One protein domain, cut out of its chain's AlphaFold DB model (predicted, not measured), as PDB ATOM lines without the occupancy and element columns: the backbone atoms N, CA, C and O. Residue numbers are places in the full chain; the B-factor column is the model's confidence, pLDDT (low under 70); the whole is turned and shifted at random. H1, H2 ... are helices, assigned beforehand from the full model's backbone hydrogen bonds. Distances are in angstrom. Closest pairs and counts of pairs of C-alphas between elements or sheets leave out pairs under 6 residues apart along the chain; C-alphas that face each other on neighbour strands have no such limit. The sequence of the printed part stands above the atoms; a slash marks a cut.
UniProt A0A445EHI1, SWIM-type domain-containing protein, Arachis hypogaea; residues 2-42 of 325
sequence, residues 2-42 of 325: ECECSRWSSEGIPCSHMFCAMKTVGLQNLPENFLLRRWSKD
ATOM      1  N   GLU A   2     135.140 134.182 152.501       64.00
ATOM      2  CA  GLU A   2     136.468 134.316 153.099       64.00
ATOM      3  C   GLU A   2     137.482 133.770 152.094       64.00
ATOM      4  O   GLU A   2     137.267 132.708 151.514       64.00
ATOM      5  N   CYS A   3     138.533 134.543 151.812       77.12
ATOM      6  CA  CYS A   3     139.624 134.129 150.934       77.12
ATOM      7  C   CYS A   3     140.893 133.967 151.762       77.12
ATOM      8  O   CYS A   3     141.322 134.919 152.412       77.12
ATOM      9  N   GLU A   4     141.551 132.817 151.644       78.12
ATOM     10  CA  GLU A   4     142.841 132.528 152.291       78.12
ATOM     11  C   GLU A   4     143.949 133.506 151.866       78.12
ATOM     12  O   GLU A   4     144.902 133.766 152.595       78.12
ATOM     13  N   CYS A   5     143.776 134.143 150.706       81.56
ATOM     14  CA  CYS A   5     144.669 135.165 150.182       81.56
ATOM     15  C   CYS A   5     144.745 136.448 151.029       81.56
ATOM     16  O   CYS A   5     145.576 137.300 150.732       81.56
ATOM     17  N   SER A   6     143.873 136.623 152.033       70.81
ATOM     18  CA  SER A   6     143.906 137.693 153.046       70.81
ATOM     19  C   SER A   6     143.920 139.146 152.536       70.81
ATOM     20  O   SER A   6     143.917 140.065 153.347       70.81
ATOM     21  N   ARG A   7     143.846 139.385 151.219       70.75
ATOM     22  CA  ARG A   7     143.845 140.729 150.612       70.75
ATOM     23  C   ARG A   7     142.699 141.615 151.077       70.75
ATOM     24  O   ARG A   7     142.874 142.820 151.221       70.75
ATOM     25  N   TRP A   8     141.545 141.022 151.360       73.69
ATOM     26  CA  TRP A   8     140.437 141.758 151.959       73.69
ATOM     27  C   TRP A   8     140.775 142.227 153.376       73.69
ATOM     28  O   TRP A   8     140.530 143.375 153.723       73.69
ATOM     29  N   SER A   9     141.399 141.368 154.178       73.75
ATOM     30  CA  SER A   9     141.780 141.691 155.553       73.75
ATOM     31  C   SER A   9     142.962 142.665 155.630       73.75
ATOM     32  O   SER A   9     143.044 143.430 156.586       73.75
ATOM     33  N   SER A  10     143.874 142.654 154.649       74.81
ATOM     34  CA  SER A  10     145.071 143.509 154.637       74.81
ATOM     35  C   SER A  10     144.879 144.836 153.902       74.81
ATOM     36  O   SER A  10     145.293 145.880 154.398       74.81
ATOM     37  N   GLU A  11     144.269 144.810 152.717       72.56
ATOM     38  CA  GLU A  11     144.132 145.972 151.827       72.56
ATOM     39  C   GLU A  11     142.690 146.482 151.765       72.56
ATOM     40  O   GLU A  11     142.449 147.604 151.316       72.56
ATOM     41  N   GLY A  12     141.717 145.679 152.215       76.25
ATOM     42  CA  GLY A  12     140.307 146.047 152.128       76.25
ATOM     43  C   GLY A  12     139.742 146.005 150.708       76.25
ATOM     44  O   GLY A  12     138.685 146.572 150.440       76.25
ATOM     45  N   ILE A  13     140.469 145.376 149.784       79.62
ATOM     46  CA  ILE A  13     140.118 145.281 148.368       79.62
ATOM     47  C   ILE A  13     139.719 143.830 148.075       79.62
ATOM     48  O   ILE A  13     140.459 142.911 148.452       79.62
ATOM     49  N   PRO A  14     138.573 143.575 147.407       80.31
ATOM     50  CA  PRO A  14     138.209 142.223 147.008       80.31
ATOM     51  C   PRO A  14     139.261 141.657 146.048       80.31
ATOM     52  O   PRO A  14     139.658 142.289 145.071       80.31
ATOM     53  N   CYS A  15     139.745 140.454 146.327       85.69
ATOM     54  CA  CYS A  15     140.689 139.762 145.455       85.69
ATOM     55  C   CYS A  15     139.976 139.115 144.256       85.69
ATOM     56  O   CYS A  15     138.753 138.954 144.254       85.69
ATOM     57  N   SER A  16     140.742 138.650 143.263       84.62
ATOM     58  CA  SER A  16     140.202 137.886 142.127       84.62
ATOM     59  C   SER A  16     139.356 136.685 142.573       84.62
ATOM     60  O   SER A  16     138.306 136.438 141.990       84.62
ATOM     61  N   HIS A  17     139.748 135.987 143.644       88.75
ATOM     62  CA  HIS A  17     138.989 134.854 144.187       88.75
ATOM     63  C   HIS A  17     137.613 135.264 144.732       88.75
ATOM     64  O   HIS A  17     136.631 134.559 144.512       88.75
ATOM     65  N   MET A  18     137.519 136.419 145.398       83.69
ATOM     66  CA  MET A  18     136.244 136.956 145.879       83.69
ATOM     67  C   MET A  18     135.356 137.380 144.712       83.69
ATOM     68  O   MET A  18     134.177 137.059 144.720       83.69
ATOM     69  N   PHE A  19     135.914 138.006 143.672       82.88
ATOM     70  CA  PHE A  19     135.154 138.325 142.462       82.88
ATOM     71  C   PHE A  19     134.634 137.074 141.744       82.88
ATOM     72  O   PHE A  19     133.482 137.050 141.310       82.88
ATOM     73  N   CYS A  20     135.438 136.009 141.665       84.69
ATOM     74  CA  CYS A  20     134.988 134.724 141.131       84.69
ATOM     75  C   CYS A  20     133.835 134.140 141.961       84.69
ATOM     76  O   CYS A  20     132.823 133.746 141.387       84.69
ATOM     77  N   ALA A  21     133.942 134.149 143.293       82.94
ATOM     78  CA  ALA A  21     132.880 133.683 144.188       82.94
ATOM     79  C   ALA A  21     131.606 134.549 144.107       82.94
ATOM     80  O   ALA A  21     130.492 134.038 144.153       82.94
ATOM     81  N   MET A  22     131.740 135.863 143.932       84.38
ATOM     82  CA  MET A  22     130.596 136.756 143.729       84.38
ATOM     83  C   MET A  22     129.858 136.454 142.424       84.38
ATOM     84  O   MET A  22     128.627 136.472 142.388       84.38
ATOM     85  N   LYS A  23     130.608 136.140 141.362       81.50
ATOM     86  CA  LYS A  23     130.051 135.795 140.055       81.50
ATOM     87  C   LYS A  23     129.319 134.453 140.081       81.50
ATOM     88  O   LYS A  23     128.267 134.344 139.460       81.50
ATOM     89  N   THR A  24     129.829 133.457 140.808       79.00
ATOM     90  CA  THR A  24     129.151 132.155 140.953       79.00
ATOM     91  C   THR A  24     127.881 132.246 141.796       79.00
ATOM     92  O   THR A  24     126.923 131.534 141.522       79.00
ATOM     93  N   VAL A  25     127.844 133.156 142.773       80.19
ATOM     94  CA  VAL A  25     126.654 133.445 143.591       80.19
ATOM     95  C   VAL A  25     125.661 134.377 142.867       80.19
ATOM     96  O   VAL A  25     124.555 134.601 143.345       80.19
ATOM     97  N   GLY A  26     126.011 134.896 141.683       77.94
ATOM     98  CA  GLY A  26     125.115 135.721 140.867       77.94
ATOM     99  C   GLY A  26     124.925 137.149 141.387       77.94
ATOM    100  O   GLY A  26     123.925 137.793 141.068       77.94
ATOM    101  N   LEU A  27     125.871 137.670 142.175       76.69
ATOM    102  CA  LEU A  27     125.835 139.056 142.639       76.69
ATOM    103  C   LEU A  27     126.164 139.995 141.474       76.69
ATOM    104  O   LEU A  27     127.323 140.163 141.101       76.69
ATOM    105  N   GLN A  28     125.129 140.604 140.892       71.00
ATOM    106  CA  GLN A  28     125.271 141.542 139.771       71.00
ATOM    107  C   GLN A  28     125.900 142.879 140.186       71.00
ATOM    108  O   GLN A  28     126.476 143.570 139.353       71.00
ATOM    109  N   ASN A  29     125.818 143.219 141.475       72.75
ATOM    110  CA  ASN A  29     126.389 144.431 142.046       72.75
ATOM    111  C   ASN A  29     127.274 144.083 143.242       72.75
ATOM    112  O   ASN A  29     126.960 143.173 144.012       72.75
ATOM    113  N   LEU A  30     128.360 144.840 143.407       73.12
ATOM    114  CA  LEU A  30     129.141 144.843 144.641       73.12
ATOM    115  C   LEU A  30     128.235 145.327 145.779       73.12
ATOM    116  O   LEU A  30     127.778 146.471 145.723       73.12
ATOM    117  N   PRO A  31     127.943 144.487 146.786       70.50
ATOM    118  CA  PRO A  31     127.137 144.935 147.902       70.50
ATOM    119  C   PRO A  31     127.913 145.985 148.705       70.50
ATOM    120  O   PRO A  31     129.143 145.983 148.752       70.50
ATOM    121  N   GLU A  32     127.185 146.916 149.311       64.88
ATOM    122  CA  GLU A  32     127.744 148.137 149.906       64.88
ATOM    123  C   GLU A  32     128.715 147.857 151.068       64.88
ATOM    124  O   GLU A  32     129.611 148.648 151.346       64.88
ATOM    125  N   ASN A  33     128.628 146.673 151.678       66.75
ATOM    126  CA  ASN A  33     129.578 146.178 152.677       66.75
ATOM    127  C   ASN A  33     130.964 145.814 152.108       66.75
ATOM    128  O   ASN A  33     131.918 145.715 152.878       66.75
ATOM    129  N   PHE A  34     131.093 145.629 150.789       70.06
ATOM    130  CA  PHE A  34     132.375 145.421 150.107       70.06
ATOM    131  C   PHE A  34     132.971 146.718 149.548       70.06
ATOM    132  O   PHE A  34     134.132 146.742 149.136       70.06
ATOM    133  N   LEU A  35     132.201 147.808 149.553       69.44
ATOM    134  CA  LEU A  35     132.680 149.138 149.212       69.44
ATOM    135  C   LEU A  35     133.199 149.811 150.477       69.44
ATOM    136  O   LEU A  35     132.467 150.446 151.235       69.44
ATOM    137  N   LEU A  36     134.504 149.689 150.710       67.94
ATOM    138  CA  LEU A  36     135.144 150.508 151.727       67.94
ATOM    139  C   LEU A  36     134.909 151.989 151.420       67.94
ATOM    140  O   LEU A  36     135.174 152.450 150.312       67.94
ATOM    141  N   ARG A  37     134.514 152.755 152.441       64.75
ATOM    142  CA  ARG A  37     134.200 154.192 152.331       64.75
ATOM    143  C   ARG A  37     135.307 155.040 151.695       64.75
ATOM    144  O   ARG A  37     135.016 156.088 151.132       64.75
ATOM    145  N   ARG A  38     136.565 154.583 151.756       62.75
ATOM    146  CA  ARG A  38     137.721 155.210 151.085       62.75
ATOM    147  C   ARG A  38     137.657 155.150 149.555       62.75
ATOM    148  O   ARG A  38     138.250 156.000 148.903       62.75
ATOM    149  N   TRP A  39     136.955 154.166 149.005       66.12
ATOM    150  CA  TRP A  39     136.795 153.924 147.569       66.12
ATOM    151  C   TRP A  39     135.435 154.397 147.041       66.12
ATOM    152  O   TRP A  39     135.200 154.384 145.833       66.12
ATOM    153  N   SER A  40     134.537 154.838 147.926       72.06
ATOM    154  CA  SER A  40     133.248 155.412 147.552       72.06
ATOM    155  C   SER A  40     133.416 156.811 146.952       72.06
ATOM    156  O   SER A  40     134.309 157.571 147.322       72.06
ATOM    157  N   LYS A  41     132.497 157.203 146.065       70.56
ATOM    158  CA  LYS A  41     132.454 158.545 145.451       70.56
ATOM    159  C   LYS A  41     132.360 159.681 146.487       70.56
ATOM    160  O   LYS A  41     132.781 160.803 146.218       70.56
ATOM    161  N   ASP A  42     131.865 159.370 147.684       59.16
ATOM    162  CA  ASP A  42     131.756 160.278 148.828       59.16
ATOM    163  C   ASP A  42     132.986 160.282 149.754       59.16
ATOM    164  O   ASP A  42     132.962 160.953 150.785       59.16
TER     165      ASP A  42
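What this domain is: This is residues 2 to 42 of the 325 residues of the protein "SWIM-type domain-containing protein" of Arachis hypogaea (UniProt A0A445EHI1). Little regular structure is here: a flat, loosely laid loop of chain with two short helices, H2 along one side and H1 beyond its first end. From the last end of H2, the long unnamed stretch of residues 25 to 42 arches away to the opposite end of the domain. The printed part has 41 residues, with two named helices in the order H1, H2, no named strand, and 14 residues in named elements; the class is all helix. It is only just compact, close to loose, with a radius of gyration of the C-alphas of 10.6 A and spans of 29 by 24 by 12 A.

How they stand to each other: H2, residues 16 to 24, and H1, residues 7 to 11, are apart, with a tight link of 4 residues. In both helices every O i to N i+4 pair is within hydrogen-bond range.

Where its parts are: H2 measures 12.5 A from C-alpha 16 at (140.202, 137.886, 142.127) to C-alpha 24 at (129.151, 132.155, 140.953). H1 measures 5.4 A and begins at C-alpha 7 (143.845, 140.729, 150.612).

The domain as a whole: The C-alphas farthest apart, of Glu 4 and Asp 42, are 30.1 A apart. The printed part has no cut. Its mean pLDDT is 74.8; residues 2, 32 to 33, 35 to 39 and 42 are under 70.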